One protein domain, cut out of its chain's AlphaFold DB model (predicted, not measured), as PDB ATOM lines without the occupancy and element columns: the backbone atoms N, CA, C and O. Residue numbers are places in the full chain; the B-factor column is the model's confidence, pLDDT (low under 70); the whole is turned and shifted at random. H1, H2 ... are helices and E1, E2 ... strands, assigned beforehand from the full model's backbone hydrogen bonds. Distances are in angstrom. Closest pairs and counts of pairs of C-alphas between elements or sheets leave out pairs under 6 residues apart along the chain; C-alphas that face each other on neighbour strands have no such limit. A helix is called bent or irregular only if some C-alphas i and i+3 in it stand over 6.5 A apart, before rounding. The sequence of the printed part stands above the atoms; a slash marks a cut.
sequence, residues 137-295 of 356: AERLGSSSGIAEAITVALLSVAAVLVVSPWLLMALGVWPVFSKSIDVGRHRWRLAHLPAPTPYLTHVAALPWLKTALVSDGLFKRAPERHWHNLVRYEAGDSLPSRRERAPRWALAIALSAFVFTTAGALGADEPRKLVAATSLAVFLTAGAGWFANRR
ATOM      1  N   ALA A 137      20.584  35.739  28.628       72.69
ATOM      2  CA  ALA A 137      21.076  34.821  27.602       72.69
ATOM      3  C   ALA A 137      22.334  35.350  26.890       72.69
ATOM      4  O   ALA A 137      23.327  34.628  26.833       72.69
ATOM      5  N   GLU A 138      22.337  36.628  26.487       70.12
ATOM      6  CA  GLU A 138      23.502  37.288  25.868       70.12
ATOM      7  C   GLU A 138      24.746  37.222  26.779       70.12
ATOM      8  O   GLU A 138      25.877  37.109  26.311       70.12
ATOM      9  N   ARG A 139      24.550  37.273  28.106       69.69
ATOM     10  CA  ARG A 139      25.624  37.158  29.109       69.69
ATOM     11  C   ARG A 139      26.092  35.726  29.369       69.69
ATOM     12  O   ARG A 139      27.208  35.555  29.847       69.69
ATOM     13  N   LEU A 140      25.247  34.728  29.118       68.25
ATOM     14  CA  LEU A 140      25.546  33.312  29.358       68.25
ATOM     15  C   LEU A 140      26.250  32.643  28.165       68.25
ATOM     16  O   LEU A 140      26.815  31.570  28.339       68.25
ATOM     17  N   GLY A 141      26.261  33.292  26.994       60.94
ATOM     18  CA  GLY A 141      27.288  33.160  25.954       60.94
ATOM     19  C   GLY A 141      27.766  31.742  25.630       60.94
ATOM     20  O   GLY A 141      28.951  31.459  25.793       60.94
ATOM     21  N   SER A 142      26.889  30.849  25.151       48.88
ATOM     22  CA  SER A 142      27.341  29.491  24.794       48.88
ATOM     23  C   SER A 142      26.710  28.827  23.561       48.88
ATOM     24  O   SER A 142      26.911  27.625  23.381       48.88
ATOM     25  N   SER A 143      25.981  29.523  22.678       51.97
ATOM     26  CA  SER A 143      25.505  28.877  21.437       51.97
ATOM     27  C   SER A 143      25.386  29.818  20.244       51.97
ATOM     28  O   SER A 143      25.029  30.977  20.394       51.97
ATOM     29  N   SER A 144      25.652  29.294  19.047       59.00
ATOM     30  CA  SER A 144      25.537  29.996  17.768       59.00
ATOM     31  C   SER A 144      24.119  30.527  17.482       59.00
ATOM     32  O   SER A 144      23.109  30.011  17.969       59.00
ATOM     33  N   GLY A 145      24.063  31.563  16.635       69.00
ATOM     34  CA  GLY A 145      23.010  32.588  16.588       69.00
ATOM     35  C   GLY A 145      21.540  32.173  16.428       69.00
ATOM     36  O   GLY A 145      20.674  32.993  16.711       69.00
ATOM     37  N   ILE A 146      21.206  30.940  16.026       72.81
ATOM     38  CA  ILE A 146      19.799  30.503  15.881       72.81
ATOM     39  C   ILE A 146      19.280  29.817  17.150       72.81
ATOM     40  O   ILE A 146      18.164  30.100  17.589       72.81
ATOM     41  N   ALA A 147      20.075  28.933  17.762       76.44
ATOM     42  CA  ALA A 147      19.663  28.199  18.960       76.44
ATOM     43  C   ALA A 147      19.474  29.146  20.153       76.44
ATOM     44  O   ALA A 147      18.493  29.034  20.893       76.44
ATOM     45  N   GLU A 148      20.354  30.139  20.282       77.25
ATOM     46  CA  GLU A 148      20.224  31.196  21.281       77.25
ATOM     47  C   GLU A 148      18.971  32.045  21.036       77.25
ATOM     48  O   GLU A 148      18.176  32.246  21.953       77.25
ATOM     49  N   ALA A 149      18.726  32.468  19.790       76.88
ATOM     50  CA  ALA A 149      17.557  33.271  19.442       76.88
ATOM     51  C   ALA A 149      16.240  32.544  19.752       76.88
ATOM     52  O   ALA A 149      15.316  33.142  20.309       76.88
ATOM     53  N   ILE A 150      16.159  31.245  19.442       80.81
ATOM     54  CA  ILE A 150      14.999  30.410  19.775       80.81
ATOM     55  C   ILE A 150      14.856  30.278  21.294       80.81
ATOM     56  O   ILE A 150      13.753  30.429  21.817       80.81
ATOM     57  N   THR A 151      15.954  30.051  22.018       81.75
ATOM     58  CA  THR A 151      15.936  29.920  23.483       81.75
ATOM     59  C   THR A 151      15.454  31.210  24.147       81.75
ATOM     60  O   THR A 151      14.543  31.176  24.974       81.75
ATOM     61  N   VAL A 152      15.978  32.364  23.730       82.25
ATOM     62  CA  VAL A 152      15.540  33.691  24.192       82.25
ATOM     63  C   VAL A 152      14.069  33.933  23.880       82.25
ATOM     64  O   VAL A 152      13.331  34.443  24.728       82.25
ATOM     65  N   ALA A 153      13.616  33.560  22.682       83.12
ATOM     66  CA  ALA A 153      12.222  33.702  22.298       83.12
ATOM     67  C   ALA A 153      11.307  32.830  23.168       83.12
ATOM     68  O   ALA A 153      10.303  33.324  23.673       83.12
ATOM     69  N   LEU A 154      11.673  31.572  23.422       84.31
ATOM     70  CA  LEU A 154      10.913  30.676  24.296       84.31
ATOM     71  C   LEU A 154      10.900  31.157  25.752       84.31
ATOM     72  O   LEU A 154       9.842  31.138  26.382       84.31
ATOM     73  N   LEU A 155      12.027  31.653  26.274       84.62
ATOM     74  CA  LEU A 155      12.089  32.275  27.600       84.62
ATOM     75  C   LEU A 155      11.205  33.525  27.676       84.62
ATOM     76  O   LEU A 155      10.508  33.723  28.669       84.62
ATOM     77  N   SER A 156      11.168  34.331  26.615       82.06
ATOM     78  CA  SER A 156      10.298  35.510  26.520       82.06
ATOM     79  C   SER A 156       8.818  35.119  26.471       82.06
ATOM     80  O   SER A 156       7.997  35.710  27.170       82.06
ATOM     81  N   VAL A 157       8.463  34.070  25.722       81.44
ATOM     82  CA  VAL A 157       7.101  33.516  25.706       81.44
ATOM     83  C   VAL A 157       6.711  32.980  27.085       81.44
ATOM     84  O   VAL A 157       5.619  33.280  27.566       81.44
ATOM     85  N   ALA A 158       7.600  32.245  27.759       81.69
ATOM     86  CA  ALA A 158       7.369  31.761  29.119       81.69
ATOM     87  C   ALA A 158       7.212  32.922  30.116       81.69
ATOM     88  O   ALA A 158       6.316  32.899  30.964       81.69
ATOM     89  N   ALA A 159       8.021  33.974  29.975       80.19
ATOM     90  CA  ALA A 159       7.900  35.192  30.762       80.19
ATOM     91  C   ALA A 159       6.516  35.837  30.596       80.19
ATOM     92  O   ALA A 159       5.886  36.212  31.585       80.19
ATOM     93  N   VAL A 160       6.002  35.907  29.365       76.69
ATOM     94  CA  VAL A 160       4.684  36.488  29.076       76.69
ATOM     95  C   VAL A 160       3.547  35.599  29.576       76.69
ATOM     96  O   VAL A 160       2.660  36.092  30.267       76.69
ATOM     97  N   LEU A 161       3.553  34.307  29.241       76.00
ATOM     98  CA  LEU A 161       2.405  33.413  29.433       76.00
ATOM     99  C   LEU A 161       2.350  32.746  30.812       76.00
ATOM    100  O   LEU A 161       1.272  32.346  31.252       76.00
ATOM    101  N   VAL A 162       3.493  32.609  31.491       80.75
ATOM    102  CA  VAL A 162       3.608  31.836  32.737       80.75
ATOM    103  C   VAL A 162       4.083  32.714  33.886       80.75
ATOM    104  O   VAL A 162       3.389  32.819  34.897       80.75
ATOM    105  N   VAL A 163       5.234  33.374  33.737       80.69
ATOM    106  CA  VAL A 163       5.860  34.104  34.851       80.69
ATOM    107  C   VAL A 163       5.099  35.388  35.168       80.69
ATOM    108  O   VAL A 163       4.817  35.645  36.336       80.69
ATOM    109  N   SER A 164       4.713  36.176  34.159       75.00
ATOM    110  CA  SER A 164       4.011  37.442  34.395       75.00
ATOM    111  C   SER A 164       2.640  37.249  35.059       75.00
ATOM    112  O   SER A 164       2.397  37.907  36.072       75.00
ATOM    113  N   PRO A 165       1.766  36.310  34.630       74.56
ATOM    114  CA  PRO A 165       0.492  36.092  35.305       74.56
ATOM    115  C   PRO A 165       0.687  35.509  36.708       74.56
ATOM    116  O   PRO A 165      -0.025  35.893  37.634       74.56
ATOM    117  N   TRP A 166       1.669  34.613  36.887       83.56
ATOM    118  CA  TRP A 166       2.040  34.093  38.204       83.56
ATOM    119  C   TRP A 166       2.455  35.206  39.164       83.56
ATOM    120  O   TRP A 166       1.922  35.277  40.271       83.56
ATOM    121  N   LEU A 167       3.340  36.103  38.727       79.75
ATOM    122  CA  LEU A 167       3.842  37.197  39.549       79.75
ATOM    123  C   LEU A 167       2.721  38.172  39.921       79.75
ATOM    124  O   LEU A 167       2.610  38.567  41.075       79.75
ATOM    125  N   LEU A 168       1.843  38.520  38.978       77.88
ATOM    126  CA  LEU A 168       0.704  39.401  39.258       77.88
ATOM    127  C   LEU A 168      -0.288  38.793  40.250       77.88
ATOM    128  O   LEU A 168      -0.863  39.525  41.054       77.88
ATOM    129  N   MET A 169      -0.485  37.474  40.208       80.62
ATOM    130  CA  MET A 169      -1.278  36.769  41.217       80.62
ATOM    131  C   MET A 169      -0.576  36.756  42.576       80.62
ATOM    132  O   MET A 169      -1.214  37.030  43.589       80.62
ATOM    133  N   ALA A 170       0.729  36.475  42.608       81.06
ATOM    134  CA  ALA A 170       1.518  36.446  43.839       81.06
ATOM    135  C   ALA A 170       1.572  37.819  44.530       81.06
ATOM    136  O   ALA A 170       1.468  37.901  45.749       81.06
ATOM    137  N   LEU A 171       1.668  38.897  43.747       78.00
ATOM    138  CA  LEU A 171       1.649  40.280  44.229       78.00
ATOM    139  C   LEU A 171       0.235  40.795  44.555       78.00
ATOM    140  O   LEU A 171       0.079  41.951  44.933       78.00
ATOM    141  N   GLY A 172      -0.810  39.984  44.358       76.69
ATOM    142  CA  GLY A 172      -2.199  40.378  44.612       76.69
ATOM    143  C   GLY A 172      -2.777  41.389  43.613       76.69
ATOM    144  O   GLY A 172      -3.921  41.814  43.767       76.69
ATOM    145  N   VAL A 173      -2.035  41.749  42.558       71.19
ATOM    146  CA  VAL A 173      -2.524  42.619  41.475       71.19
ATOM    147  C   VAL A 173      -3.659  41.932  40.724       71.19
ATOM    148  O   VAL A 173      -4.639  42.580  40.363       71.19
ATOM    149  N   TRP A 174      -3.552  40.620  40.507       77.88
ATOM    150  CA  TRP A 174      -4.649  39.768  40.049       77.88
ATOM    151  C   TRP A 174      -5.199  38.990  41.246       77.88
ATOM    152  O   TRP A 174      -4.593  37.990  41.634       77.88
ATOM    153  N   PRO A 175      -6.323  39.430  41.847       78.44
ATOM    154  CA  PRO A 175      -6.861  38.798  43.043       78.44
ATOM    155  C   PRO A 175      -7.101  37.307  42.826       78.44
ATOM    156  O   PRO A 175      -7.833  36.920  41.916       78.44
ATOM    157  N   VAL A 176      -6.498  36.471  43.666       84.94
ATOM    158  CA  VAL A 176      -6.793  35.038  43.722       84.94
ATOM    159  C   VAL A 176      -7.934  34.846  44.713       84.94
ATOM    160  O   VAL A 176      -7.866  35.316  45.848       84.94
ATOM    161  N   PHE A 177      -9.006  34.194  44.283       83.19
ATOM    162  CA  PHE A 177     -10.127  33.877  45.156       83.19
ATOM    163  C   PHE A 177      -9.723  32.779  46.147       83.19
ATOM    164  O   PHE A 177      -8.938  31.888  45.828       83.19
ATOM    165  N   SER A 178     -10.299  32.812  47.350       83.44
ATOM    166  CA  SER A 178     -10.083  31.775  48.370       83.44
ATOM    167  C   SER A 178     -10.655  30.414  47.962       83.44
ATOM    168  O   SER A 178     -10.163  29.373  48.394       83.44
ATOM    169  N   LYS A 179     -11.688  30.413  47.107       83.75
ATOM    170  CA  LYS A 179     -12.242  29.190  46.528       83.75
ATOM    171  C   LYS A 179     -11.307  28.611  45.466       83.75
ATOM    172  O   LYS A 179     -10.696  29.316  44.668       83.75
ATOM    173  N   SER A 180     -11.293  27.290  45.415       86.38
ATOM    174  CA  SER A 180     -10.627  26.479  44.400       86.38
ATOM    175  C   SER A 180     -11.620  25.483  43.827       86.38
ATOM    176  O   SER A 180     -12.596  25.147  44.498       86.38
ATOM    177  N   ILE A 181     -11.328  24.946  42.653       85.88
ATOM    178  CA  ILE A 181     -12.157  23.922  42.025       85.88
ATOM    179  C   ILE A 181     -11.330  22.685  41.706       85.88
ATOM    180  O   ILE A 181     -10.223  22.792  41.180       85.88
ATOM    181  N   ASP A 182     -11.879  21.513  41.995       85.88
ATOM    182  CA  ASP A 182     -11.281  20.257  41.563       85.88
ATOM    183  C   ASP A 182     -11.741  19.930  40.137       85.88
ATOM    184  O   ASP A 182     -12.940  19.906  39.820       85.88
ATOM    185  N   VAL A 183     -10.747  19.735  39.270       78.50
ATOM    186  CA  VAL A 183     -10.897  19.340  37.868       78.50
ATOM    187  C   VAL A 183     -10.027  18.102  37.667       78.50
ATOM    188  O   VAL A 183      -8.795  18.160  37.776       78.50
ATOM    189  N   GLY A 184     -10.670  16.964  37.431       76.44
ATOM    190  CA  GLY A 184     -10.023  15.659  37.372       76.44
ATOM    191  C   GLY A 184      -9.299  15.329  38.674       76.44
ATOM    192  O   GLY A 184      -9.897  15.294  39.744       76.44
ATOM    193  N   ARG A 185      -7.982  15.098  38.591       80.12
ATOM    194  CA  ARG A 185      -7.114  14.783  39.748       80.12
ATOM    195  C   ARG A 185      -6.378  15.998  40.316       80.12
ATOM    196  O   ARG A 185      -5.443  15.844  41.103       80.12
ATOM    197  N   HIS A 186      -6.701  17.204  39.858       83.19
ATOM    198  CA  HIS A 186      -5.948  18.400  40.211       83.19
ATOM    199  C   HIS A 186      -6.852  19.494  40.756       83.19
ATOM    200  O   HIS A 186      -7.907  19.796  40.201       83.19
ATOM    201  N   ARG A 187      -6.364  20.146  41.811       88.31
ATOM    202  CA  ARG A 187      -6.972  21.340  42.381       88.31
ATOM    203  C   ARG A 187      -6.535  22.566  41.582       88.31
ATOM    204  O   ARG A 187      -5.337  22.827  41.451       88.31
ATOM    205  N   TRP A 188      -7.502  23.302  41.051       89.38
ATOM    206  CA  TRP A 188      -7.300  24.532  40.292       89.38
ATOM    207  C   TRP A 188      -7.619  25.756  41.144       89.38
ATOM    208  O   TRP A 188      -8.639  25.818  41.836       89.38
ATOM    209  N   ARG A 189      -6.743  26.757  41.069       89.44
ATOM    210  CA  ARG A 189      -6.965  28.072  41.670       89.44
ATOM    211  C   ARG A 189      -7.917  28.881  40.809       89.44
ATOM    212  O   ARG A 189      -7.912  28.763  39.585       89.44
ATOM    213  N   LEU A 190      -8.689  29.743  41.450       85.94
ATOM    214  CA  LEU A 190      -9.535  30.705  40.765       85.94
ATOM    215  C   LEU A 190      -8.926  32.084  40.969       85.94
ATOM    216  O   LEU A 190      -8.662  32.479  42.099       85.94
ATOM    217  N   ALA A 191      -8.692  32.815  39.890       82.81
ATOM    218  CA  ALA A 191      -8.199  34.183  39.959       82.81
ATOM    219  C   ALA A 191      -9.104  35.112  39.161       82.81
ATOM    220  O   ALA A 191      -9.807  34.688  38.250       82.81
ATOM    221  N   HIS A 192      -9.116  36.384  39.519       76.69
ATOM    222  CA  HIS A 192      -9.945  37.368  38.860       76.69
ATOM    223  C   HIS A 192      -9.466  37.598  37.418       76.69
ATOM    224  O   HIS A 192      -8.300  37.910  37.190       76.69
ATOM    225  N   LEU A 193     -10.379  37.517  36.446       69.81
ATOM    226  CA  LEU A 193     -10.117  37.868  35.049       69.81
ATOM    227  C   LEU A 193     -10.177  39.398  34.872       69.81
ATOM    228  O   LEU A 193     -11.279  39.946  34.851       69.81
ATOM    229  N   PRO A 194      -9.044  40.114  34.722       57.94
ATOM    230  CA  PRO A 194      -8.988  41.582  34.785       57.94
ATOM    231  C   PRO A 194      -9.738  42.297  33.651       57.94
ATOM    232  O   PRO A 194     -10.132  43.449  33.821       57.94
ATOM    233  N   ALA A 195      -9.989  41.605  32.536       53.09
ATOM    234  CA  ALA A 195     -10.739  42.111  31.392       53.09
ATOM    235  C   ALA A 195     -11.965  41.232  31.091       53.09
ATOM    236  O   ALA A 195     -11.952  40.459  30.131       53.09
ATOM    237  N   PRO A 196     -13.052  41.325  31.869       44.59
ATOM    238  CA  PRO A 196     -14.325  40.838  31.390       44.59
ATOM    239  C   PRO A 196     -14.869  41.841  30.374       44.59
ATOM    240  O   PRO A 196     -14.938  43.037  30.634       44.59
ATOM    241  N   THR A 197     -15.289  41.334  29.223       35.25
ATOM    242  CA  THR A 197     -16.488  41.901  28.607       35.25
ATOM    243  C   THR A 197     -17.614  40.931  28.929       35.25
ATOM    244  O   THR A 197     -17.357  39.725  29.034       35.25
ATOM    245  N   PRO A 198     -18.873  41.373  29.003       32.38
ATOM    246  CA  PRO A 198     -19.988  40.477  29.259       32.38
ATOM    247  C   PRO A 198     -20.161  39.474  28.108       32.38
ATOM    248  O   PRO A 198     -20.973  38.563  28.200       32.38
ATOM    249  N   TYR A 199     -19.475  39.664  26.980       31.69
ATOM    250  CA  TYR A 199     -19.828  39.027  25.722       31.69
ATOM    251  C   TYR A 199     -18.773  38.082  25.163       31.69
ATOM    252  O   TYR A 199     -19.095  37.452  24.166       31.69
ATOM    253  N   LEU A 200     -17.548  37.993  25.703       36.41
ATOM    254  CA  LEU A 200     -16.474  37.309  24.960       36.41
ATOM    255  C   LEU A 200     -15.525  36.411  25.766       36.41
ATOM    256  O   LEU A 200     -14.795  35.650  25.138       36.41
ATOM    257  N   THR A 201     -15.480  36.463  27.103       49.84
ATOM    258  CA  THR A 201     -14.681  35.508  27.912       49.84
ATOM    259  C   THR A 201     -15.024  35.674  29.393       49.84
ATOM    260  O   THR A 201     -14.639  36.655  30.021       49.84
ATOM    261  N   HIS A 202     -15.803  34.746  29.952       52.03
ATOM    262  CA  HIS A 202     -16.114  34.724  31.389       52.03
ATOM    263  C   HIS A 202     -15.119  33.881  32.188       52.03
ATOM    264  O   HIS A 202     -14.987  34.071  33.399       52.03
ATOM    265  N   VAL A 203     -14.429  32.974  31.494       53.69
ATOM    266  CA  VAL A 203     -13.398  32.098  32.031       53.69
ATOM    267  C   VAL A 203     -12.265  31.986  31.016       53.69
ATOM    268  O   VAL A 203     -12.534  31.889  29.822       53.69
ATOM    269  N   ALA A 204     -11.018  31.989  31.477       69.38
ATOM    270  CA  ALA A 204      -9.855  31.605  30.682       69.38
ATOM    271  C   ALA A 204      -8.930  30.727  31.530       69.38
ATOM    272  O   ALA A 204      -8.601  31.089  32.659       69.38
ATOM    273  N   ALA A 205      -8.501  29.579  31.015       70.31
ATOM    274  CA  ALA A 205      -7.587  28.709  31.746       70.31
ATOM    275  C   ALA A 205      -6.119  29.005  31.431       70.31
ATOM    276  O   ALA A 205      -5.715  29.126  30.275       70.31
ATOM    277  N   LEU A 206      -5.308  29.031  32.486       76.88
ATOM    278  CA  LEU A 206      -3.851  29.018  32.438       76.88
ATOM    279  C   LEU A 206      -3.378  27.644  32.935       76.88
ATOM    280  O   LEU A 206      -3.112  27.480  34.132       76.88
ATOM    281  N   PRO A 207      -3.308  26.628  32.051       74.62
ATOM    282  CA  PRO A 207      -3.085  25.241  32.454       74.62
ATOM    283  C   PRO A 207      -1.755  25.035  33.177       74.62
ATOM    284  O   PRO A 207      -1.697  24.297  34.157       74.62
ATOM    285  N   TRP A 208      -0.708  25.753  32.770       80.00
ATOM    286  CA  TRP A 208       0.617  25.672  33.394       80.00
ATOM    287  C   TRP A 208       0.634  26.199  34.832       80.00
ATOM    288  O   TRP A 208       1.449  25.767  35.637       80.00
ATOM    289  N   LEU A 209      -0.286  27.109  35.170       81.69
ATOM    290  CA  LEU A 209      -0.418  27.671  36.516       81.69
ATOM    291  C   LEU A 209      -1.478  26.954  37.357       81.69
ATOM    292  O   LEU A 209      -1.655  27.314  38.524       81.69
ATOM    293  N   LYS A 210      -2.186  25.974  36.770       86.44
ATOM    294  CA  LYS A 210      -3.401  25.361  37.330       86.44
ATOM    295  C   LYS A 210      -4.359  26.429  37.861       86.44
ATOM    296  O   LYS A 210      -4.867  26.332  38.977       86.44
ATOM    297  N   THR A 211      -4.556  27.483  37.071       84.69
ATOM    298  CA  THR A 211      -5.410  28.613  37.438       84.69
ATOM    299  C   THR A 211      -6.455  28.846  36.361       84.69
ATOM    300  O   THR A 211      -6.123  28.926  35.180       84.69
ATOM    301  N   ALA A 212      -7.709  29.006  36.768       81.75
ATOM    302  CA  ALA A 212      -8.761  29.545  35.922       81.75
ATOM    303  C   ALA A 212      -8.997  31.015  36.282       81.75
ATOM    304  O   ALA A 212      -9.269  31.360  37.432       81.75
ATOM    305  N   LEU A 213      -8.869  31.885  35.289       76.81
ATOM    306  CA  LEU A 213      -9.247  33.283  35.380       76.81
ATOM    307  C   LEU A 213     -10.759  33.370  35.214       76.81
ATOM    308  O   LEU A 213     -11.268  32.948  34.183       76.81
ATOM    309  N   VAL A 214     -11.470  33.909  36.195       70.44
ATOM    310  CA  VAL A 214     -12.931  34.009  36.223       70.44
ATOM    311  C   VAL A 214     -13.333  35.458  36.465       70.44
ATOM    312  O   VAL A 214     -12.741  36.144  37.300       70.44
ATOM    313  N   SER A 215     -14.333  35.957  35.738       67.50
ATOM    314  CA  SER A 215     -14.824  37.313  35.991       67.50
ATOM    315  C   SER A 215     -15.575  37.413  37.320       67.50
ATOM    316  O   SER A 215     -16.310  36.499  37.695       67.50
ATOM    317  N   ASP A 216     -15.470  38.558  38.003       63.16
ATOM    318  CA  ASP A 216     -16.214  38.812  39.249       63.16
ATOM    319  C   ASP A 216     -17.724  38.599  39.093       63.16
ATOM    320  O   ASP A 216     -18.379  38.054  39.978       63.16
ATOM    321  N   GLY A 217     -18.283  39.018  37.954       56.78
ATOM    322  CA  GLY A 217     -19.703  38.832  37.661       56.78
ATOM    323  C   GLY A 217     -20.089  37.358  37.576       56.78
ATOM    324  O   GLY A 217     -21.133  36.976  38.094       56.78
ATOM    325  N   LEU A 218     -19.236  36.520  36.979       59.44
ATOM    326  CA  LEU A 218     -19.488  35.087  36.900       59.44
ATOM    327  C   LEU A 218     -19.339  34.428  38.278       59.44
ATOM    328  O   LEU A 218     -20.239  33.719  38.712       59.44
ATOM    329  N   PHE A 219     -18.246  34.716  38.986       62.03
ATOM    330  CA  PHE A 219     -17.933  34.096  40.274       62.03
ATOM    331  C   PHE A 219     -18.925  34.475  41.387       62.03
ATOM    332  O   PHE A 219     -19.286  33.631  42.202       62.03
ATOM    333  N   LYS A 220     -19.378  35.738  41.425       58.56
ATOM    334  CA  LYS A 220     -20.245  36.253  42.501       58.56
ATOM    335  C   LYS A 220     -21.740  36.164  42.199       58.56
ATOM    336  O   LYS A 220     -22.528  36.214  43.136       58.56
ATOM    337  N   ARG A 221     -22.147  36.123  40.923       54.56
ATOM    338  CA  ARG A 221     -23.568  36.277  40.538       54.56
ATOM    339  C   ARG A 221     -24.147  35.100  39.756       54.56
ATOM    340  O   ARG A 221     -25.365  34.963  39.736       54.56
ATOM    341  N   ALA A 222     -23.326  34.269  39.111       54.25
ATOM    342  CA  ALA A 222     -23.829  33.084  38.418       54.25
ATOM    343  C   ALA A 222     -23.946  31.892  39.387       54.25
ATOM    344  O   ALA A 222     -23.159  31.799  40.332       54.25
ATOM    345  N   PRO A 223     -24.876  30.945  39.154       57.75
ATOM    346  CA  PRO A 223     -24.991  29.768  40.004       57.75
ATOM    347  C   PRO A 223     -23.711  28.931  39.922       57.75
ATOM    348  O   PRO A 223     -23.175  28.720  38.829       57.75
ATOM    349  N   GLU A 224     -23.246  28.437  41.070       66.69
ATOM    350  CA  GLU A 224     -21.925  27.811  41.238       66.69
ATOM    351  C   GLU A 224     -21.662  26.675  40.249       66.69
ATOM    352  O   GLU A 224     -20.628  26.642  39.580       66.69
ATOM    353  N   ARG A 225     -22.667  25.818  40.051       62.75
ATOM    354  CA  ARG A 225     -22.619  24.703  39.102       62.75
ATOM    355  C   ARG A 225     -22.244  25.149  37.684       62.75
ATOM    356  O   ARG A 225     -21.453  24.485  37.023       62.75
ATOM    357  N   HIS A 226     -22.768  26.269  37.198       57.66
ATOM    358  CA  HIS A 226     -22.602  26.670  35.795       57.66
ATOM    359  C   HIS A 226     -21.214  27.184  35.492       57.66
ATOM    360  O   HIS A 226     -20.603  26.783  34.500       57.66
ATOM    361  N   TRP A 227     -20.691  28.042  36.358       64.44
ATOM    362  CA  TRP A 227     -19.348  28.535  36.151       64.44
ATOM    363  C   TRP A 227     -18.295  27.480  36.496       64.44
ATOM    364  O   TRP A 227     -17.267  27.440  35.827       64.44
ATOM    365  N   HIS A 228     -18.576  26.548  37.418       72.56
ATOM    366  CA  HIS A 228     -17.737  25.363  37.639       72.56
ATOM    367  C   HIS A 228     -17.581  24.520  36.370       72.56
ATOM    368  O   HIS A 228     -16.471  24.125  36.022       72.56
ATOM    369  N   ASN A 229     -18.674  24.269  35.650       66.81
ATOM    370  CA  ASN A 229     -18.630  23.471  34.426       66.81
ATOM    371  C   ASN A 229     -17.880  24.178  33.294       66.81
ATOM    372  O   ASN A 229     -17.110  23.537  32.582       66.81
ATOM    373  N   LEU A 230     -18.023  25.501  33.184       65.06
ATOM    374  CA  LEU A 230     -17.227  26.299  32.254       65.06
ATOM    375  C   LEU A 230     -15.732  26.253  32.610       65.06
ATOM    376  O   LEU A 230     -14.897  26.082  31.727       65.06
ATOM    377  N   VAL A 231     -15.387  26.327  33.900       70.50
ATOM    378  CA  VAL A 231     -14.001  26.173  34.362       70.50
ATOM    379  C   VAL A 231     -13.460  24.773  34.080       70.50
ATOM    380  O   VAL A 231     -12.351  24.664  33.578       70.50
ATOM    381  N   ARG A 232     -14.223  23.702  34.327       71.44
ATOM    382  CA  ARG A 232     -13.815  22.319  34.007       71.44
ATOM    383  C   ARG A 232     -13.588  22.115  32.511       71.44
ATOM    384  O   ARG A 232     -12.591  21.502  32.114       71.44
ATOM    385  N   TYR A 233     -14.472  22.677  31.686       67.81
ATOM    386  CA  TYR A 233     -14.315  22.686  30.237       67.81
ATOM    387  C   TYR A 233     -13.034  23.410  29.822       67.81
ATOM    388  O   TYR A 233     -12.247  22.837  29.075       67.81
ATOM    389  N   GLU A 234     -12.784  24.613  30.343       67.56
ATOM    390  CA  GLU A 234     -11.575  25.398  30.065       67.56
ATOM    391  C   GLU A 234     -10.312  24.789  30.678       67.56
ATOM    392  O   GLU A 234      -9.223  24.992  30.165       67.56
ATOM    393  N   ALA A 235     -10.413  23.993  31.739       69.44
ATOM    394  CA  ALA A 235      -9.278  23.354  32.399       69.44
ATOM    395  C   ALA A 235      -8.849  22.056  31.695       69.44
ATOM    396  O   ALA A 235      -7.657  21.828  31.507       69.44
ATOM    397  N   GLY A 236      -9.791  21.302  31.121       64.62
ATOM    398  CA  GLY A 236      -9.485  20.237  30.136       64.62
ATOM    399  C   GLY A 236      -9.693  18.858  30.647       64.62
ATOM    400  O   GLY A 236      -8.974  17.934  30.272       64.62
ATOM    401  N   ASP A 237     -10.704  18.742  31.492       65.44
ATOM    402  CA  ASP A 237     -11.037  17.486  32.121       65.44
ATOM    403  C   ASP A 237     -11.367  16.416  31.072       65.44
ATOM    404  O   ASP A 237     -10.893  15.279  31.129       65.44
ATOM    405  N   SER A 238     -12.061  16.817  30.004       61.00
ATOM    406  CA  SER A 238     -12.432  15.921  28.917       61.00
ATOM    407  C   SER A 238     -11.348  15.796  27.831       61.00
ATOM    408  O   SER A 238     -10.634  16.743  27.482       61.00
ATOM    409  N   LEU A 239     -11.233  14.593  27.260       57.59
ATOM    410  CA  LEU A 239     -10.351  14.290  26.127       57.59
ATOM    411  C   LEU A 239     -10.652  15.153  24.875       57.59
ATOM    412  O   LEU A 239      -9.695  15.622  24.253       57.59
ATOM    413  N   PRO A 240     -11.926  15.454  24.534       55.59
ATOM    414  CA  PRO A 240     -12.264  16.414  23.479       55.59
ATOM    415  C   PRO A 240     -11.705  17.817  23.747       55.59
ATOM    416  O   PRO A 240     -11.056  18.396  22.880       55.59
ATOM    417  N   SER A 241     -11.847  18.325  24.975       58.56
ATOM    418  CA  SER A 241     -11.362  19.663  25.334       58.56
ATOM    419  C   SER A 241      -9.832  19.782  25.242       58.56
ATOM    420  O   SER A 241      -9.298  20.796  24.781       58.56
ATOM    421  N   ARG A 242      -9.100  18.713  25.594       64.50
ATOM    422  CA  ARG A 242      -7.638  18.640  25.414       64.50
ATOM    423  C   ARG A 242      -7.223  18.638  23.943       64.50
ATOM    424  O   ARG A 242      -6.318  19.389  23.579       64.50
ATOM    425  N   ARG A 243      -7.887  17.833  23.105       63.19
ATOM    426  CA  ARG A 243      -7.615  17.761  21.655       63.19
ATOM    427  C   ARG A 243      -7.870  19.085  20.941       63.19
ATOM    428  O   ARG A 243      -7.191  19.384  19.969       63.19
ATOM    429  N   GLU A 244      -8.800  19.890  21.439       63.25
ATOM    430  CA  GLU A 244      -9.087  21.206  20.873       63.25
ATOM    431  C   GLU A 244      -8.115  22.300  21.313       63.25
ATOM    432  O   GLU A 244      -7.787  23.186  20.525       63.25
ATOM    433  N   ARG A 245      -7.657  22.274  22.569       66.06
ATOM    434  CA  ARG A 245      -6.777  23.326  23.096       66.06
ATOM    435  C   ARG A 245      -5.314  23.138  22.763       66.06
ATOM    436  O   ARG A 245      -4.635  24.138  22.536       66.06
ATOM    437  N   ALA A 246      -4.839  21.897  22.714       69.25
ATOM    438  CA  ALA A 246      -3.463  21.598  22.341       69.25
ATOM    439  C   ALA A 246      -3.033  22.291  21.026       69.25
ATOM    440  O   ALA A 246      -2.039  23.015  21.062       69.25
ATOM    441  N   PRO A 247      -3.779  22.197  19.903       67.81
ATOM    442  CA  PRO A 247      -3.387  22.863  18.659       67.81
ATOM    443  C   PRO A 247      -3.481  24.393  18.737       67.81
ATOM    444  O   PRO A 247      -2.676  25.083  18.116       67.81
ATOM    445  N   ARG A 248      -4.420  24.948  19.521       70.44
ATOM    446  CA  ARG A 248      -4.556  26.407  19.701       70.44
ATOM    447  C   ARG A 248      -3.347  26.989  20.424       70.44
ATOM    448  O   ARG A 248      -2.781  27.978  19.968       70.44
ATOM    449  N   TRP A 249      -2.937  26.357  21.523       74.44
ATOM    450  CA  TRP A 249      -1.751  26.772  22.266       74.44
ATOM    451  C   TRP A 249      -0.465  26.493  21.497       74.44
ATOM    452  O   TRP A 249       0.413  27.347  21.505       74.44
ATOM    453  N   ALA A 250      -0.371  25.371  20.777       76.31
ATOM    454  CA  ALA A 250       0.775  25.088  19.916       76.31
ATOM    455  C   ALA A 250       0.967  26.184  18.857       76.31
ATOM    456  O   ALA A 250       2.062  26.727  18.728       76.31
ATOM    457  N   LEU A 251      -0.109  26.583  18.167       75.31
ATOM    458  CA  LEU A 251      -0.067  27.675  17.194       75.31
ATOM    459  C   LEU A 251       0.264  29.022  17.854       75.31
ATOM    460  O   LEU A 251       1.103  29.760  17.345       75.31
ATOM    461  N   ALA A 252      -0.369  29.346  18.985       72.94
ATOM    462  CA  ALA A 252      -0.123  30.601  19.692       72.94
ATOM    463  C   ALA A 252       1.331  30.715  20.168       72.94
ATOM    464  O   ALA A 252       1.948  31.762  19.985       72.94
ATOM    465  N   ILE A 253       1.894  29.642  20.730       79.19
ATOM    466  CA  ILE A 253       3.291  29.585  21.178       79.19
ATOM    467  C   ILE A 253       4.235  29.697  19.980       79.19
ATOM    468  O   ILE A 253       5.170  30.490  20.039       79.19
ATOM    469  N   ALA A 254       3.972  28.979  18.883       77.94
ATOM    470  CA  ALA A 254       4.803  29.030  17.681       77.94
ATOM    471  C   ALA A 254       4.837  30.436  17.058       77.94
ATOM    472  O   ALA A 254       5.913  30.969  16.793       77.94
ATOM    473  N   LEU A 255       3.671  31.073  16.894       78.62
ATOM    474  CA  LEU A 255       3.582  32.452  16.407       78.62
ATOM    475  C   LEU A 255       4.287  33.428  17.357       78.62
ATOM    476  O   LEU A 255       5.001  34.315  16.904       78.62
ATOM    477  N   SER A 256       4.130  33.249  18.668       79.81
ATOM    478  CA  SER A 256       4.769  34.119  19.663       79.81
ATOM    479  C   SER A 256       6.292  33.979  19.644       79.81
ATOM    480  O   SER A 256       6.998  34.983  19.663       79.81
ATOM    481  N   ALA A 257       6.809  32.752  19.531       82.19
ATOM    482  CA  ALA A 257       8.240  32.496  19.400       82.19
ATOM    483  C   ALA A 257       8.809  33.148  18.131       82.19
ATOM    484  O   ALA A 257       9.824  33.832  18.213       82.19
ATOM    485  N   PHE A 258       8.114  33.021  16.993       83.25
ATOM    486  CA  PHE A 258       8.485  33.687  15.739       83.25
ATOM    487  C   PHE A 258       8.511  35.219  15.869       83.25
ATOM    488  O   PHE A 258       9.410  35.895  15.366       83.25
ATOM    489  N   VAL A 259       7.527  35.794  16.561       83.06
ATOM    490  CA  VAL A 259       7.469  37.241  16.773       83.06
ATOM    491  C   VAL A 259       8.617  37.711  17.676       83.06
ATOM    492  O   VAL A 259       9.220  38.743  17.389       83.06
ATOM    493  N   PHE A 260       8.973  36.964  18.727       82.50
ATOM    494  CA  PHE A 260      10.103  37.313  19.596       82.50
ATOM    495  C   PHE A 260      11.470  37.132  18.923       82.50
ATOM    496  O   PHE A 260      12.347  37.972  19.131       82.50
ATOM    497  N   THR A 261      11.665  36.105  18.087       83.12
ATOM    498  CA  THR A 261      12.890  35.992  17.276       83.12
ATOM    499  C   THR A 261      13.005  37.158  16.298       83.12
ATOM    500  O   THR A 261      14.058  37.791  16.226       83.12
ATOM    501  N   THR A 262      11.912  37.520  15.618       81.62
ATOM    502  CA  THR A 262      11.877  38.669  14.695       81.62
ATOM    503  C   THR A 262      12.149  39.986  15.421       81.62
ATOM    504  O   THR A 262      12.964  40.787  14.967       81.62
ATOM    505  N   ALA A 263      11.521  40.207  16.579       81.31
ATOM    506  CA  ALA A 263      11.770  41.383  17.407       81.31
ATOM    507  C   ALA A 263      13.235  41.479  17.835       81.31
ATOM    508  O   ALA A 263      13.814  42.565  17.887       81.31
ATOM    509  N   GLY A 264      13.840  40.325  18.100       79.38
ATOM    510  CA  GLY A 264      15.240  40.230  18.430       79.38
ATOM    511  C   GLY A 264      16.191  40.572  17.297       79.38
ATOM    512  O   GLY A 264      17.197  41.222  17.563       79.38
ATOM    513  N   ALA A 265      15.870  40.162  16.072       81.62
ATOM    514  CA  ALA A 265      16.641  40.514  14.886       81.62
ATOM    515  C   ALA A 265      16.509  42.011  14.557       81.62
ATOM    516  O   ALA A 265      17.508  42.688  14.353       81.62
ATOM    517  N   LEU A 266      15.287  42.555  14.596       80.00
ATOM    518  CA  LEU A 266      15.012  43.974  14.322       80.00
ATOM    519  C   LEU A 266      15.668  44.930  15.330       80.00
ATOM    520  O   LEU A 266      15.954  46.083  15.010       80.00
ATOM    521  N   GLY A 267      15.843  44.472  16.569       72.00
ATOM    522  CA  GLY A 267      16.404  45.253  17.664       72.00
ATOM    523  C   GLY A 267      17.897  45.063  17.907       72.00
ATOM    524  O   GLY A 267      18.406  45.675  18.841       72.00
ATOM    525  N   ALA A 268      18.584  44.214  17.138       74.06
ATOM    526  CA  ALA A 268      19.953  43.791  17.445       74.06
ATOM    527  C   ALA A 268      20.935  44.971  17.556       74.06
ATOM    528  O   ALA A 268      21.743  45.013  18.482       74.06
ATOM    529  N   ASP A 269      20.793  45.961  16.675       74.69
ATOM    530  CA  ASP A 269      21.781  47.035  16.530       74.69
ATOM    531  C   ASP A 269      21.481  48.266  17.398       74.69
ATOM    532  O   ASP A 269      22.350  49.106  17.627       74.69
ATOM    533  N   GLU A 270      20.250  48.396  17.910       74.19
ATOM    534  CA  GLU A 270      19.836  49.572  18.675       74.19
ATOM    535  C   GLU A 270      18.966  49.218  19.889       74.19
ATOM    536  O   GLU A 270      17.862  48.681  19.747       74.19
ATOM    537  N   PRO A 271      19.357  49.651  21.105       67.94
ATOM    538  CA  PRO A 271      18.631  49.322  22.329       67.94
ATOM    539  C   PRO A 271      17.186  49.840  22.340       67.94
ATOM    540  O   PRO A 271      16.328  49.257  22.997       67.94
ATOM    541  N   ARG A 272      16.893  50.927  21.615       66.88
ATOM    542  CA  ARG A 272      15.538  51.492  21.519       66.88
ATOM    543  C   ARG A 272      14.638  50.658  20.612       66.88
ATOM    544  O   ARG A 272      13.512  50.349  21.001       66.88
ATOM    545  N   LYS A 273      15.155  50.238  19.449       72.06
ATOM    546  CA  LYS A 273      14.461  49.325  18.530       72.06
ATOM    547  C   LYS A 273      14.162  48.000  19.215       72.06
ATOM    548  O   LYS A 273      13.040  47.512  19.113       72.06
ATOM    549  N   LEU A 274      15.106  47.484  20.004       75.69
ATOM    550  CA  LEU A 274      14.909  46.262  20.780       75.69
ATOM    551  C   LEU A 274      13.755  46.370  21.773       75.69
ATOM    552  O   LEU A 274      12.899  45.489  21.820       75.69
ATOM    553  N   VAL A 275      13.701  47.450  22.552       70.06
ATOM    554  CA  VAL A 275      12.626  47.654  23.530       70.06
ATOM    555  C   VAL A 275      11.270  47.810  22.839       70.06
ATOM    556  O   VAL A 275      10.299  47.179  23.264       70.06
ATOM    557  N   ALA A 276      11.194  48.589  21.756       67.81
ATOM    558  CA  ALA A 276       9.962  48.767  20.990       67.81
ATOM    559  C   ALA A 276       9.476  47.445  20.370       67.81
ATOM    560  O   ALA A 276       8.316  47.067  20.540       67.81
ATOM    561  N   ALA A 277      10.376  46.704  19.721       75.56
ATOM    562  CA  ALA A 277      10.066  45.428  19.091       75.56
ATOM    563  C   ALA A 277       9.670  44.358  20.121       75.56
ATOM    564  O   ALA A 277       8.709  43.623  19.905       75.56
ATOM    565  N   THR A 278      10.341  44.310  21.276       77.69
ATOM    566  CA  THR A 278       9.997  43.389  22.374       77.69
ATOM    567  C   THR A 278       8.626  43.720  22.964       77.69
ATOM    568  O   THR A 278       7.825  42.825  23.214       77.69
ATOM    569  N   SER A 279       8.309  45.004  23.131       70.31
ATOM    570  CA  SER A 279       7.001  45.451  23.629       70.31
ATOM    571  C   SER A 279       5.867  45.090  22.662       70.31
ATOM    572  O   SER A 279       4.811  44.609  23.080       70.31
ATOM    573  N   LEU A 280       6.107  45.245  21.356       73.06
ATOM    574  CA  LEU A 280       5.197  44.789  20.307       73.06
ATOM    575  C   LEU A 280       5.051  43.260  20.317       73.06
ATOM    576  O   LEU A 280       3.941  42.747  20.196       73.06
ATOM    577  N   ALA A 281       6.144  42.524  20.522       75.38
ATOM    578  CA  ALA A 281       6.117  41.070  20.617       75.38
ATOM    579  C   ALA A 281       5.290  40.577  21.810       75.38
ATOM    580  O   ALA A 281       4.474  39.665  21.662       75.38
ATOM    581  N   VAL A 282       5.418  41.228  22.967       74.50
ATOM    582  CA  VAL A 282       4.582  40.974  24.149       74.50
ATOM    583  C   VAL A 282       3.111  41.248  23.842       74.50
ATOM    584  O   VAL A 282       2.256  40.440  24.206       74.50
ATOM    585  N   PHE A 283       2.798  42.343  23.140       69.56
ATOM    586  CA  PHE A 283       1.427  42.645  22.721       69.56
ATOM    587  C   PHE A 283       0.836  41.554  21.845       69.56
ATOM    588  O   PHE A 283      -0.265  41.077  22.107       69.56
ATOM    589  N   LEU A 284       1.570  41.169  20.802       70.06
ATOM    590  CA  LEU A 284       1.138  40.174  19.834       70.06
ATOM    591  C   LEU A 284       1.017  38.801  20.489       70.06
ATOM    592  O   LEU A 284       0.066  38.090  20.199       70.06
ATOM    593  N   THR A 285       1.902  38.466  21.430       72.31
ATOM    594  CA  THR A 285       1.833  37.233  22.230       72.31
ATOM    595  C   THR A 285       0.602  37.223  23.133       72.31
ATOM    596  O   THR A 285      -0.154  36.251  23.147       72.31
ATOM    597  N   ALA A 286       0.341  38.323  23.846       67.94
ATOM    598  CA  ALA A 286      -0.857  38.471  24.669       67.94
ATOM    599  C   ALA A 286      -2.133  38.423  23.810       67.94
ATOM    600  O   ALA A 286      -3.094  37.745  24.164       67.94
ATOM    601  N   GLY A 287      -2.124  39.084  22.651       64.38
ATOM    602  CA  GLY A 287      -3.200  39.059  21.666       64.38
ATOM    603  C   GLY A 287      -3.424  37.666  21.075       64.38
ATOM    604  O   GLY A 287      -4.562  37.217  21.008       64.38
ATOM    605  N   ALA A 288      -2.364  36.949  20.705       64.31
ATOM    606  CA  ALA A 288      -2.430  35.592  20.172       64.31
ATOM    607  C   ALA A 288      -2.960  34.606  21.216       64.31
ATOM    608  O   ALA A 288      -3.860  33.832  20.904       64.31
ATOM    609  N   GLY A 289      -2.485  34.679  22.465       60.91
ATOM    610  CA  GLY A 289      -3.032  33.893  23.576       60.91
ATOM    611  C   GLY A 289      -4.506  34.215  23.835       60.91
ATOM    612  O   GLY A 289      -5.334  33.324  24.008       60.91
ATOM    613  N   TRP A 290      -4.871  35.493  23.763       60.34
ATOM    614  CA  TRP A 290      -6.253  35.944  23.873       60.34
ATOM    615  C   TRP A 290      -7.139  35.432  22.725       60.34
ATOM    616  O   TRP A 290      -8.241  34.952  22.971       60.34
ATOM    617  N   PHE A 291      -6.666  35.460  21.476       58.19
ATOM    618  CA  PHE A 291      -7.382  34.909  20.321       58.19
ATOM    619  C   PHE A 291      -7.474  33.380  20.350       58.19
ATOM    620  O   PHE A 291      -8.522  32.829  20.013       58.19
ATOM    621  N   ALA A 292      -6.421  32.700  20.802       58.84
ATOM    622  CA  ALA A 292      -6.408  31.255  21.012       58.84
ATOM    623  C   ALA A 292      -7.449  30.827  22.058       58.84
ATOM    624  O   ALA A 292      -8.106  29.803  21.880       58.84
ATOM    625  N   ASN A 293      -7.671  31.661  23.078       53.50
ATOM    626  CA  ASN A 293      -8.729  31.481  24.072       53.50
ATOM    627  C   ASN A 293     -10.121  31.955  23.594       53.50
ATOM    628  O   ASN A 293     -11.117  31.630  24.229       53.50
ATOM    629  N   ARG A 294     -10.225  32.709  22.484       50.16
ATOM    630  CA  ARG A 294     -11.488  33.271  21.949       50.16
ATOM    631  C   ARG A 294     -12.117  32.496  20.794       50.16
ATOM    632  O   ARG A 294     -13.273  32.755  20.468       50.16
ATOM    633  N   ARG A 295     -11.381  31.617  20.108       42.38
ATOM    634  CA  ARG A 295     -11.919  30.916  18.933       42.38
ATOM    635  C   ARG A 295     -12.800  29.753  19.394       42.38
ATOM    636  O   ARG A 295     -12.289  28.746  19.881       42.38
TER     637      ARG A 295
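What this domain is: This is residues 137 to 295 of the 356 residues of an uncharacterized protein of Myxococcales bacterium (UniProt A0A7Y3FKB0). What shape do these atoms make? Two lobes lie end to end: in one, H5 and H6 form a long helical hairpin with H2 crossing over it; in the other, a small, strongly twisted sheet curls round H4, with short H3 on the same face and residues 220 to 225 sticking out. What is it built of? The 159 printed residues hold six named helices and four named strands, in the order H1 H2 E1 E2 E3 E4 H3 H4 H5 H6, class mixed; the sheet runs E1 E2 E4 E3 and is mixed too. How large is it? It is compact, with a radius of gyration of the C-alphas of 17.6 A, and elongated, spanning 55 by 32 by 28 A.

Where its parts are: Where does the printed part begin? H1 is residues 137 to 140, from C-alpha 137 at (21.076, 34.821, 27.602), and H2 is residues 145 to 170, 34.9 A long. H2 is only just irregular, C-alphas 161 and 164 being 6.6 A apart, with a kink of 32 degrees near residue 163. Where are the strands? E1 is residues 176 to 183, 17.2 A, and bends by 76 degrees at residue 179; E2 is 186 to 192, 19.4 A; E3 is 203 to 206; E4 is 211 to 214. What follows? H3 is residues 216 to 221, H4 224 to 235, H5 239 to 266, 40.8 A, and H6 271 to 294, 34.1 A, ending at C-alpha 294 at (-11.488, 33.271, 21.949).

How they stand to each other: How do the long helices meet? Hairpin H5 and H6 touch, closest at the C-alphas of Ala 263 and Ala 277, 4.7 A, at a shallow tilt of 14 degrees, opposite ways. With residues 149 to 157 alone H2 touches H5, closest at the C-alphas of Ala 153 and Phe 260, 5.0 A, at a steep tilt of 60 degrees; H1 is close to H2 but not clearly touching, 6.6 A between the C-alphas of Ala 137 and Val 152. How do the strands pair? E1 and E2 are an antiparallel hairpin, N 181 to O 188 being 2.9 A; E2 and E4 are parallel, N 212 to O 189 being 2.8 A; E4 and E3 are an antiparallel hairpin, N 206 to O 211 being 2.8 A. What is on the sheet? H3 and H4 lie on the same face, making two layers, helices on one face of a sheet; the C-alphas of Ala 205 and Glu 234 are the closest of E3 and H4, 5.4 A. H2 and H6 only graze it. Are the helix backbones whole? Every O i to N i+4 pair is within hydrogen-bond range in H3, H4 and H6, against 18 of 22 in H2 and 22 of 24 in H5; H1 is too short for one.

The domain as a whole: How far does it reach? The C-alphas farthest apart are those of Ser 144 and Pro 223, 55.2 A. Is it continuous? The printed part has no cut, and no link is long. Where is confidence low? The mean pLDDT of the printed part is 71.0, and 63 residues are under 70, among them 193 to 204 and 286 to 295.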